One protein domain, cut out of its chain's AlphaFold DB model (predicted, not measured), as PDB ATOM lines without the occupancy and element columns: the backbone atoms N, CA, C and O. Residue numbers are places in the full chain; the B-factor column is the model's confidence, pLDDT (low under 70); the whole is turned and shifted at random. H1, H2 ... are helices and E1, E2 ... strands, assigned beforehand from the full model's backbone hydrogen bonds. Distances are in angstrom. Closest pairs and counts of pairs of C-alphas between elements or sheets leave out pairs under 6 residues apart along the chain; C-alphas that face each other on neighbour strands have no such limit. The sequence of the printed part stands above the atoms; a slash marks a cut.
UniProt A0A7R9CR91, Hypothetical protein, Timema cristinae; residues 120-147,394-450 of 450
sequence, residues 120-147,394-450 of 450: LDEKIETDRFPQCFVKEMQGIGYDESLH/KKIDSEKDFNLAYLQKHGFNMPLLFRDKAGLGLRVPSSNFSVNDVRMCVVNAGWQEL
ATOM      1  N   LEU A 120     150.063 115.263 163.367       73.94
ATOM      2  CA  LEU A 120     149.309 114.208 164.045       73.94
ATOM      3  C   LEU A 120     149.175 114.504 165.542       73.94
ATOM      4  O   LEU A 120     148.079 114.364 166.076       73.94
ATOM      5  N   ASP A 121     150.242 114.998 166.167       81.56
ATOM      6  CA  ASP A 121     150.262 115.348 167.589       81.56
ATOM      7  C   ASP A 121     149.307 116.508 167.892       81.56
ATOM      8  O   ASP A 121     148.458 116.393 168.770       81.56
ATOM      9  N   GLU A 122     149.320 117.567 167.071       80.75
ATOM     10  CA  GLU A 122     148.359 118.676 167.185       80.75
ATOM     11  C   GLU A 122     146.917 118.166 167.061       80.75
ATOM     12  O   GLU A 122     146.030 118.583 167.800       80.75
ATOM     13  N   LYS A 123     146.662 117.215 166.161       75.56
ATOM     14  CA  LYS A 123     145.325 116.644 165.976       75.56
ATOM     15  C   LYS A 123     144.872 115.759 167.145       75.56
ATOM     16  O   LYS A 123     143.669 115.641 167.359       75.56
ATOM     17  N   ILE A 124     145.801 115.117 167.853       76.12
ATOM     18  CA  ILE A 124     145.508 114.239 168.996       76.12
ATOM     19  C   ILE A 124     145.338 115.054 170.283       76.12
ATOM     20  O   ILE A 124     144.461 114.739 171.086       76.12
ATOM     21  N   GLU A 125     146.159 116.088 170.469       80.06
ATOM     22  CA  GLU A 125     146.205 116.887 171.697       80.06
ATOM     23  C   GLU A 125     145.209 118.051 171.698       80.06
ATOM     24  O   GLU A 125     144.787 118.494 172.766       80.06
ATOM     25  N   THR A 126     144.811 118.567 170.529       74.31
ATOM     26  CA  THR A 126     143.885 119.704 170.486       74.31
ATOM     27  C   THR A 126     142.424 119.275 170.619       74.31
ATOM     28  O   THR A 126     141.881 118.527 169.805       74.31
ATOM     29  N   ASP A 127     141.717 119.911 171.555       74.12
ATOM     30  CA  ASP A 127     140.254 119.818 171.702       74.12
ATOM     31  C   ASP A 127     139.480 120.358 170.486       74.12
ATOM     32  O   ASP A 127     138.260 120.220 170.390       74.12
ATOM     33  N   ARG A 128     140.186 120.962 169.519       69.69
ATOM     34  CA  ARG A 128     139.647 121.323 168.202       69.69
ATOM     35  C   ARG A 128     139.152 120.091 167.441       69.69
ATOM     36  O   ARG A 128     138.247 120.210 166.613       69.69
ATOM     37  N   PHE A 129     139.731 118.930 167.729       64.00
ATOM     38  CA  PHE A 129     139.339 117.644 167.182       64.00
ATOM     39  C   PHE A 129     138.776 116.757 168.299       64.00
ATOM     40  O   PHE A 129     139.414 115.771 168.667       64.00
ATOM     41  N   PRO A 130     137.585 117.075 168.851       61.56
ATOM     42  CA  PRO A 130     137.009 116.271 169.919       61.56
ATOM     43  C   PRO A 130     136.907 114.820 169.440       61.56
ATOM     44  O   PRO A 130     136.420 114.556 168.340       61.56
ATOM     45  N   GLN A 131     137.400 113.890 170.262       58.22
ATOM     46  CA  GLN A 131     137.715 112.486 169.948       58.22
ATOM     47  C   GLN A 131     136.527 111.609 169.477       58.22
ATOM     48  O   GLN A 131     136.644 110.390 169.378       58.22
ATOM     49  N   CYS A 132     135.388 112.200 169.122       59.25
ATOM     50  CA  CYS A 132     134.149 111.524 168.759       59.25
ATOM     51  C   CYS A 132     133.667 111.942 167.359       59.25
ATOM     52  O   CYS A 132     132.508 112.305 167.178       59.25
ATOM     53  N   PHE A 133     134.538 111.890 166.345       74.62
ATOM     54  CA  PHE A 133     134.126 112.106 164.945       74.62
ATOM     55  C   PHE A 133     133.322 110.953 164.360       74.62
ATOM     56  O   PHE A 133     132.899 111.024 163.213       74.62
ATOM     57  N   VAL A 134     133.159 109.863 165.101       84.50
ATOM     58  CA  VAL A 134     132.528 108.668 164.576       84.50
ATOM     59  C   VAL A 134     131.400 108.265 165.499       84.50
ATOM     60  O   VAL A 134     131.596 108.077 166.698       84.50
ATOM     61  N   LYS A 135     130.200 108.146 164.936       88.31
ATOM     62  CA  LYS A 135     129.044 107.646 165.665       88.31
ATOM     63  C   LYS A 135     129.015 106.130 165.560       88.31
ATOM     64  O   LYS A 135     128.932 105.578 164.462       88.31
ATOM     65  N   GLU A 136     129.083 105.464 166.705       88.81
ATOM     66  CA  GLU A 136     128.895 104.020 166.759       88.81
ATOM     67  C   GLU A 136     127.434 103.669 166.483       88.81
ATOM     68  O   GLU A 136     126.516 104.252 167.062       88.81
ATOM     69  N   MET A 137     127.241 102.709 165.587       90.25
ATOM     70  CA  MET A 137     125.940 102.243 165.133       90.25
ATOM     71  C   MET A 137     125.909 100.709 165.158       90.25
ATOM     72  O   MET A 137     126.930 100.043 164.964       90.25
ATOM     73  N   GLN A 138     124.726 100.143 165.368       88.31
ATOM     74  CA  GLN A 138     124.440  98.725 165.203       88.31
ATOM     75  C   GLN A 138     123.663  98.519 163.901       88.31
ATOM     76  O   GLN A 138     122.781  99.299 163.533       88.31
ATOM     77  N   GLY A 139     124.035  97.476 163.160       80.81
ATOM     78  CA  GLY A 139     123.242  97.032 162.026       80.81
ATOM     79  C   GLY A 139     122.004  96.312 162.545       80.81
ATOM     80  O   GLY A 139     122.118  95.268 163.184       80.81
ATOM     81  N   ILE A 140     120.825  96.834 162.237       75.31
ATOM     82  CA  ILE A 140     119.572  96.086 162.372       75.31
ATOM     83  C   ILE A 140     119.367  95.291 161.092       75.31
ATOM     84  O   ILE A 140     119.609  95.813 160.008       75.31
ATOM     85  N   GLY A 141     118.952  94.029 161.241       63.00
ATOM     86  CA  GLY A 141     118.678  93.078 160.160       63.00
ATOM     87  C   GLY A 141     118.200  93.746 158.875       63.00
ATOM     88  O   GLY A 141     117.241  94.508 158.912       63.00
ATOM     89  N   TYR A 142     118.891  93.455 157.770       58.88
ATOM     90  CA  TYR A 142     118.611  93.989 156.439       58.88
ATOM     91  C   TYR A 142     117.124  94.162 156.164       58.88
ATOM     92  O   TYR A 142     116.404  93.194 155.938       58.88
ATOM     93  N   ASP A 143     116.703  95.421 156.139       60.00
ATOM     94  CA  ASP A 143     115.449  95.811 155.536       60.00
ATOM     95  C   ASP A 143     115.684  95.876 154.019       60.00
ATOM     96  O   ASP A 143     116.474  96.693 153.530       60.00
ATOM     97  N   GLU A 144     115.037  94.980 153.266       62.47
ATOM     98  CA  GLU A 144     115.077  94.902 151.792       62.47
ATOM     99  C   GLU A 144     114.852  96.280 151.127       62.47
ATOM    100  O   GLU A 144     115.382  96.571 150.050       62.47
ATOM    101  N   SER A 145     114.145  97.172 151.823       65.62
ATOM    102  CA  SER A 145     113.913  98.572 151.461       65.62
ATOM    103  C   SER A 145     115.205  99.360 151.187       65.62
ATOM    104  O   SER A 145     115.291 100.116 150.215       65.62
ATOM    105  N   LEU A 146     116.244  99.179 152.010       66.12
ATOM    106  CA  LEU A 146     117.508  99.924 151.915       66.12
ATOM    107  C   LEU A 146     118.359  99.432 150.734       66.12
ATOM    108  O   LEU A 146     118.996 100.224 150.034       66.12
ATOM    109  N   HIS A 147     118.297  98.129 150.452       69.44
ATOM    110  CA  HIS A 147     118.936  97.521 149.290       69.44
ATOM    111  C   HIS A 147     118.351  98.060 147.976       69.44
ATOM    112  O   HIS A 147     119.107  98.335 147.039       69.44
ATOM    113  N   LYS A 394     114.131 101.217 174.738       72.69
ATOM    114  CA  LYS A 394     113.815 100.890 173.335       72.69
ATOM    115  C   LYS A 394     114.029 102.071 172.390       72.69
ATOM    116  O   LYS A 394     114.468 101.887 171.257       72.69
ATOM    117  N   LYS A 395     113.731 103.290 172.847       69.31
ATOM    118  CA  LYS A 395     113.933 104.507 172.054       69.31
ATOM    119  C   LYS A 395     115.419 104.818 171.852       69.31
ATOM    120  O   LYS A 395     115.800 105.219 170.757       69.31
ATOM    121  N   ILE A 396     116.247 104.583 172.871       60.91
ATOM    122  CA  ILE A 396     117.707 104.744 172.791       60.91
ATOM    123  C   ILE A 396     118.319 103.710 171.837       60.91
ATOM    124  O   ILE A 396     119.204 104.056 171.055       60.91
ATOM    125  N   ASP A 397     117.828 102.471 171.856       60.44
ATOM    126  CA  ASP A 397     118.316 101.419 170.957       60.44
ATOM    127  C   ASP A 397     117.963 101.735 169.491       60.44
ATOM    128  O   ASP A 397     118.830 101.653 168.624       60.44
ATOM    129  N   SER A 398     116.764 102.278 169.233       61.19
ATOM    130  CA  SER A 398     116.354 102.703 167.882       61.19
ATOM    131  C   SER A 398     117.187 103.851 167.286       61.19
ATOM    132  O   SER A 398     117.165 104.072 166.077       61.19
ATOM    133  N   GLU A 399     117.920 104.605 168.112       65.81
ATOM    134  CA  GLU A 399     118.773 105.708 167.646       65.81
ATOM    135  C   GLU A 399     120.196 105.253 167.281       65.81
ATOM    136  O   GLU A 399     120.910 105.949 166.550       65.81
ATOM    137  N   LYS A 400     120.603 104.083 167.782       73.88
ATOM    138  CA  LYS A 400     121.872 103.423 167.439       73.88
ATOM    139  C   LYS A 400     121.746 102.536 166.204       73.88
ATOM    140  O   LYS A 400     122.744 102.052 165.684       73.88
ATOM    141  N   ASP A 401     120.527 102.353 165.738       84.69
ATOM    142  CA  ASP A 401     120.130 101.435 164.696       84.69
ATOM    143  C   ASP A 401     120.250 102.079 163.305       84.69
ATOM    144  O   ASP A 401     119.663 103.126 163.016       84.69
ATOM    145  N   PHE A 402     121.035 101.469 162.414       87.50
ATOM    146  CA  PHE A 402     121.238 102.006 161.065       87.50
ATOM    147  C   PHE A 402     120.160 101.521 160.095       87.50
ATOM    148  O   PHE A 402     120.204 100.390 159.615       87.50
ATOM    149  N   ASN A 403     119.206 102.401 159.779       86.38
ATOM    150  CA  ASN A 403     118.134 102.157 158.811       86.38
ATOM    151  C   ASN A 403     117.875 103.378 157.904       86.38
ATOM    152  O   ASN A 403     118.502 104.432 158.028       86.38
ATOM    153  N   LEU A 404     116.934 103.243 156.963       86.31
ATOM    154  CA  LEU A 404     116.603 104.318 156.025       86.31
ATOM    155  C   LEU A 404     116.010 105.543 156.739       86.31
ATOM    156  O   LEU A 404     116.319 106.671 156.363       86.31
ATOM    157  N   ALA A 405     115.210 105.335 157.789       86.50
ATOM    158  CA  ALA A 405     114.625 106.421 158.573       86.50
ATOM    159  C   ALA A 405     115.705 107.251 159.289       86.50
ATOM    160  O   ALA A 405     115.639 108.480 159.307       86.50
ATOM    161  N   TYR A 406     116.743 106.590 159.806       87.12
ATOM    162  CA  TYR A 406     117.919 107.229 160.383       87.12
ATOM    163  C   TYR A 406     118.606 108.138 159.356       87.12
ATOM    164  O   TYR A 406     118.875 109.306 159.639       87.12
ATOM    165  N   LEU A 407     118.818 107.632 158.138       89.00
ATOM    166  CA  LEU A 407     119.432 108.394 157.049       89.00
ATOM    167  C   LEU A 407     118.589 109.580 156.591       89.00
ATOM    168  O   LEU A 407     119.132 110.656 156.362       89.00
ATOM    169  N   GLN A 408     117.275 109.410 156.479       88.31
ATOM    170  CA  GLN A 408     116.367 110.500 156.119       88.31
ATOM    171  C   GLN A 408     116.357 111.604 157.182       88.31
ATOM    172  O   GLN A 408     116.296 112.784 156.844       88.31
ATOM    173  N   LYS A 409     116.437 111.227 158.463       88.94
ATOM    174  CA  LYS A 409     116.385 112.162 159.589       88.94
ATOM    175  C   LYS A 409     117.704 112.900 159.822       88.94
ATOM    176  O   LYS A 409     117.685 114.087 160.135       88.94
ATOM    177  N   HIS A 410     118.834 112.204 159.716       87.25
ATOM    178  CA  HIS A 410     120.142 112.731 160.123       87.25
ATOM    179  C   HIS A 410     121.100 112.998 158.952       87.25
ATOM    180  O   HIS A 410     122.098 113.701 159.126       87.25
ATOM    181  N   GLY A 411     120.812 112.467 157.761       89.06
ATOM    182  CA  GLY A 411     121.733 112.484 156.628       89.06
ATOM    183  C   GLY A 411     122.990 111.634 156.864       89.06
ATOM    184  O   GLY A 411     123.092 110.875 157.827       89.06
ATOM    185  N   PHE A 412     123.976 111.789 155.976       86.44
ATOM    186  CA  PHE A 412     125.310 111.177 156.080       86.44
ATOM    187  C   PHE A 412     126.373 112.223 156.460       86.44
ATOM    188  O   PHE A 412     127.432 112.314 155.846       86.44
ATOM    189  N   ASN A 413     126.072 113.053 157.461       84.81
ATOM    190  CA  ASN A 413     126.949 114.162 157.857       84.81
ATOM    191  C   ASN A 413     128.028 113.752 158.874       84.81
ATOM    192  O   ASN A 413     128.978 114.497 159.088       84.81
ATOM    193  N   MET A 414     127.876 112.583 159.504       85.44
ATOM    194  CA  MET A 414     128.800 112.050 160.504       85.44
ATOM    195  C   MET A 414     129.347 110.698 160.029       85.44
ATOM    196  O   MET A 414     128.549 109.850 159.614       85.44
ATOM    197  N   PRO A 415     130.666 110.460 160.106       88.88
ATOM    198  CA  PRO A 415     131.243 109.130 159.956       88.88
ATOM    199  C   PRO A 415     130.557 108.124 160.887       88.88
ATOM    200  O   PRO A 415     130.299 108.419 162.055       88.88
ATOM    201  N   LEU A 416     130.270 106.926 160.380       91.50
ATOM    202  CA  LEU A 416     129.615 105.862 161.143       91.50
ATOM    203  C   LEU A 416     130.585 104.692 161.337       91.50
ATOM    204  O   LEU A 416     131.237 104.273 160.379       91.50
ATOM    205  N   LEU A 417     130.661 104.156 162.556       91.25
ATOM    206  CA  LEU A 417     131.438 102.958 162.888       91.25
ATOM    207  C   LEU A 417     130.495 101.828 163.274       91.25
ATOM    208  O   LEU A 417     129.652 101.984 164.155       91.25
ATOM    209  N   PHE A 418     130.707 100.668 162.666       92.75
ATOM    210  CA  PHE A 418     129.993  99.444 162.988       92.75
ATOM    211  C   PHE A 418     130.992  98.416 163.496       92.75
ATOM    212  O   PHE A 418     131.874  97.989 162.752       92.75
ATOM    213  N   ARG A 419     130.869  98.035 164.769       90.56
ATOM    214  CA  ARG A 419     131.738  97.006 165.362       90.56
ATOM    215  C   ARG A 419     131.394  95.616 164.838       90.56
ATOM    216  O   ARG A 419     132.286  94.825 164.553       90.56
ATOM    217  N   ASP A 420     130.101  95.369 164.648       90.44
ATOM    218  CA  ASP A 420     129.588  94.111 164.131       90.44
ATOM    219  C   ASP A 420     129.045  94.274 162.714       90.44
ATOM    220  O   ASP A 420     128.295  95.197 162.398       90.44
ATOM    221  N   LYS A 421     129.374  93.301 161.861       89.75
ATOM    222  CA  LYS A 421     128.793  93.163 160.515       89.75
ATOM    223  C   LYS A 421     127.356  92.628 160.528       89.75
ATOM    224  O   LYS A 421     126.722  92.547 159.475       89.75
ATOM    225  N   ALA A 422     126.869  92.186 161.688       87.94
ATOM    226  CA  ALA A 422     125.518  91.667 161.840       87.94
ATOM    227  C   ALA A 422     124.497  92.765 161.515       87.94
ATOM    228  O   ALA A 422     124.717  93.934 161.806       87.94
ATOM    229  N   GLY A 423     123.424  92.388 160.821       86.50
ATOM    230  CA  GLY A 423     122.381  93.317 160.383       86.50
ATOM    231  C   GLY A 423     122.799  94.329 159.312       86.50
ATOM    232  O   GLY A 423     121.939  94.882 158.653       86.50
ATOM    233  N   LEU A 424     124.090  94.477 159.014       87.75
ATOM    234  CA  LEU A 424     124.574  95.245 157.866       87.75
ATOM    235  C   LEU A 424     124.535  94.484 156.553       87.75
ATOM    236  O   LEU A 424     124.990  95.062 155.569       87.75
ATOM    237  N   GLY A 425     124.059  93.227 156.529       87.62
ATOM    238  CA  GLY A 425     123.857  92.349 155.352       87.62
ATOM    239  C   GLY A 425     124.955  92.387 154.284       87.62
ATOM    240  O   GLY A 425     124.748  92.042 153.118       87.62
ATOM    241  N   LEU A 426     126.153  92.764 154.719       89.56
ATOM    242  CA  LEU A 426     127.369  92.729 153.948       89.56
ATOM    243  C   LEU A 426     127.701  91.264 153.700       89.56
ATOM    244  O   LEU A 426     127.845  90.467 154.631       89.56
ATOM    245  N   ARG A 427     127.856  90.910 152.426       91.19
ATOM    246  CA  ARG A 427     128.412  89.616 152.038       91.19
ATOM    247  C   ARG A 427     129.919  89.757 151.951       91.19
ATOM    248  O   ARG A 427     130.450  90.231 150.954       91.19
ATOM    249  N   VAL A 428     130.587  89.372 153.027       91.31
ATOM    250  CA  VAL A 428     132.050  89.344 153.101       91.31
ATOM    251  C   VAL A 428     132.513  87.907 152.836       91.31
ATOM    252  O   VAL A 428     131.875  86.983 153.353       91.31
ATOM    253  N   PRO A 429     133.586  87.692 152.050       95.19
ATOM    254  CA  PRO A 429     134.216  86.383 151.914       95.19
ATOM    255  C   PRO A 429     134.587  85.764 153.268       95.19
ATOM    256  O   PRO A 429     134.615  86.434 154.303       95.19
ATOM    257  N   SER A 430     134.874  84.461 153.262       94.62
ATOM    258  CA  SER A 430     135.317  83.766 154.475       94.62
ATOM    259  C   SER A 430     136.579  84.412 155.059       94.62
ATOM    260  O   SER A 430     137.380  84.978 154.321       94.62
ATOM    261  N   SER A 431     136.808  84.272 156.365       95.19
ATOM    262  CA  SER A 431     138.026  84.772 157.021       95.19
ATOM    263  C   SER A 431     139.321  84.160 156.478       95.19
ATOM    264  O   SER A 431     140.386  84.729 156.676       95.19
ATOM    265  N   ASN A 432     139.231  83.015 155.797       97.00
ATOM    266  CA  ASN A 432     140.372  82.336 155.181       97.00
ATOM    267  C   ASN A 432     140.676  82.862 153.768       97.00
ATOM    268  O   ASN A 432     141.584  82.359 153.115       97.00
ATOM    269  N   PHE A 433     139.898  83.831 153.278       96.75
ATOM    270  CA  PHE A 433     140.088  84.425 151.963       96.75
ATOM    271  C   PHE A 433     141.385  85.241 151.933       96.75
ATOM    272  O   PHE A 433     141.585  86.149 152.739       96.75
ATOM    273  N   SER A 434     142.266  84.894 151.002       96.69
ATOM    274  CA  SER A 434     143.637  85.388 150.928       96.69
ATOM    275  C   SER A 434     143.852  86.359 149.766       96.69
ATOM    276  O   SER A 434     143.060  86.447 148.827       96.69
ATOM    277  N   VAL A 435     144.994  87.053 149.779       95.06
ATOM    278  CA  VAL A 435     145.440  87.887 148.648       95.06
ATOM    279  C   VAL A 435     145.583  87.057 147.364       95.06
ATOM    280  O   VAL A 435     145.343  87.567 146.270       95.06
ATOM    281  N   ASN A 436     145.922  85.767 147.474       94.31
ATOM    282  CA  ASN A 436     145.992  84.886 146.312       94.31
ATOM    283  C   ASN A 436     144.601  84.628 145.713       94.31
ATOM    284  O   ASN A 436     144.455  84.659 144.496       94.31
ATOM    285  N   ASP A 437     143.568  84.463 146.543       94.12
ATOM    286  CA  ASP A 437     142.189  84.306 146.066       94.12
ATOM    287  C   ASP A 437     141.698  85.576 145.358       94.12
ATOM    288  O   ASP A 437     141.109  85.493 144.280       94.12
ATOM    289  N   VAL A 438     142.035  86.763 145.889       93.06
ATOM    290  CA  VAL A 438     141.801  88.050 145.204       93.06
ATOM    291  C   VAL A 438     142.481  88.063 143.839       93.06
ATOM    292  O   VAL A 438     141.847  88.401 142.839       93.06
ATOM    293  N   ARG A 439     143.761  87.675 143.776       89.81
ATOM    294  CA  ARG A 439     144.519  87.622 142.523       89.81
ATOM    295  C   ARG A 439     143.846  86.687 141.524       89.81
ATOM    296  O   ARG A 439     143.675  87.075 140.377       89.81
ATOM    297  N   MET A 440     143.402  85.510 141.952       89.56
ATOM    298  CA  MET A 440     142.687  84.570 141.086       89.56
ATOM    299  C   MET A 440     141.355  85.141 140.589       89.56
ATOM    300  O   MET A 440     141.024  84.962 139.419       89.56
ATOM    301  N   CYS A 441     140.618  85.877 141.426       87.50
ATOM    302  CA  CYS A 441     139.370  86.528 141.028       87.50
ATOM    303  C   CYS A 441     139.574  87.699 140.055       87.50
ATOM    304  O   CYS A 441     138.739  87.894 139.180       87.50
ATOM    305  N   VAL A 442     140.640  88.490 140.205       87.44
ATOM    306  CA  VAL A 442     140.871  89.697 139.387       87.44
ATOM    307  C   VAL A 442     141.645  89.379 138.103       87.44
ATOM    308  O   VAL A 442     141.335  89.931 137.051       87.44
ATOM    309  N   VAL A 443     142.633  88.483 138.169       77.81
ATOM    310  CA  VAL A 443     143.551  88.187 137.054       77.81
ATOM    311  C   VAL A 443     142.942  87.203 136.057       77.81
ATOM    312  O   VAL A 443     143.095  87.395 134.855       77.81
ATOM    313  N   ASN A 444     142.186  86.199 136.516       59.28
ATOM    314  CA  ASN A 444     141.555  85.228 135.611       59.28
ATOM    315  C   ASN A 444     140.176  85.675 135.102       59.28
ATOM    316  O   ASN A 444     139.562  84.964 134.314       59.28
ATOM    317  N   ALA A 445     139.684  86.852 135.507       60.31
ATOM    318  CA  ALA A 445     138.408  87.401 135.044       60.31
ATOM    319  C   ALA A 445     138.449  88.011 133.623       60.31
ATOM    320  O   ALA A 445     137.516  88.710 133.239       60.31
ATOM    321  N   GLY A 446     139.475  87.709 132.816       52.44
ATOM    322  CA  GLY A 446     139.409  87.919 131.365       52.44
ATOM    323  C   GLY A 446     139.997  89.226 130.834       52.44
ATOM    324  O   GLY A 446     139.436  89.804 129.913       52.44
ATOM    325  N   TRP A 447     141.157  89.664 131.331       51.50
ATOM    326  CA  TRP A 447     141.982  90.648 130.602       51.50
ATOM    327  C   TRP A 447     142.951  90.003 129.593       51.50
ATOM    328  O   TRP A 447     143.856  90.669 129.107       51.50
ATOM    329  N   GLN A 448     142.796  88.709 129.285       51.22
ATOM    330  CA  GLN A 448     143.630  88.003 128.299       51.22
ATOM    331  C   GLN A 448     142.968  87.806 126.922       51.22
ATOM    332  O   GLN A 448     143.630  87.291 126.029       51.22
ATOM    333  N   GLU A 449     141.717  88.237 126.708       48.22
ATOM    334  CA  GLU A 449     141.036  88.116 125.397       48.22
ATOM    335  C   GLU A 449     140.262  89.380 124.956       48.22
ATOM    336  O   GLU A 449     139.214  89.297 124.315       48.22
ATOM    337  N   LEU A 450     140.789  90.568 125.260       42.66
ATOM    338  CA  LEU A 450     140.455  91.824 124.570       42.66
ATOM    339  C   LEU A 450     141.756  92.510 124.159       42.66
ATOM    340  O   LEU A 450     141.759  93.123 123.069       42.66
TER     341      LEU A 450
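This is residues 120 to 147 and 394 to 450 of the 450 residues of the protein "Hypothetical protein" of Timema cristinae (UniProt A0A7R9CR91). A small, loosely built body sends out two arms: one, of which residues 124 to 130 stick out, has the short helix H1 near its far end, and the other, residues 427 to 450, has H5 on it. In the body, two short parallel strands, E1 and E2, pair side by side, with the last residues of H3 next to E1 and H4 and H2 near each other. The printed part has 85 residues, with H1, E1, H2, H3, H4, E2 and H5 in that order along the chain; the sheet's order is E1, E2. The class is mostly helix, though under half of the residues, 41 of 85, are in named elements. The whole is extended, with a radius of gyration of the C-alphas of 19.1 A and spans of 53 by 41 by 28 A.

H1, residues 120 to 125, is apart from H2, residues 144 to 147, and from H5, residues 435 to 443. E1, residues 135 to 139, and E2, residues 416 to 418, are parallel neighbours with 47 degrees between their directions. N 137 and O 417 are within hydrogen-bond range at 2.9 A, as are N 417 and O 135 at 2.9 A. The closest C-alphas of E1 and H3, residues 394 to 400, are those of Met 137 and Lys 400, 4.8 A apart. Residues 138 to 139 of E1 also pair, parallel, with residues 401 to 402. H4, residues 404 to 410, is close to H2 but not clearly touching, the closest C-alphas being those of Leu 146 and Leu 404 at 6.1 A. H3 and H4 are close but not clearly touching, with the C-alphas of Glu 399 and Tyr 406 closest at 7.5 A, and about perpendicular at 78 degrees. H5 is apart from E1 and H4, among others. Each O i to N i+4 pair is within hydrogen-bond range in H1, H4 and H5, and 2 of 3 are in H3; H2 is too short for such a pair.

H1 begins at C-alpha 120, (149.309, 114.208, 164.045), and is 8.7 A long from first to last C-alpha. E1 is 12.6 A long, H2 5.3 A, H3 10.3 A, H4 10.0 A and E2 6.7 A. E2 begins at C-alpha 416, (129.615, 105.862, 161.143). H5 is 11.8 A long and ends at C-alpha 443, (143.551, 88.187, 137.054).

The C-alphas of Lys 394 and Glu 449 are the two farthest apart, 56.6 A. Residues 148 to 393 are not printed, and C-alphas 147 and 394 are 24.8 A apart across the cut. The link from E2 to H5, 16 residues, is long. The mean pLDDT of the printed part is 79.2, and it is under 70 at residues 128 to 132, 141 to 147, 395 to 399 and 444 to 450.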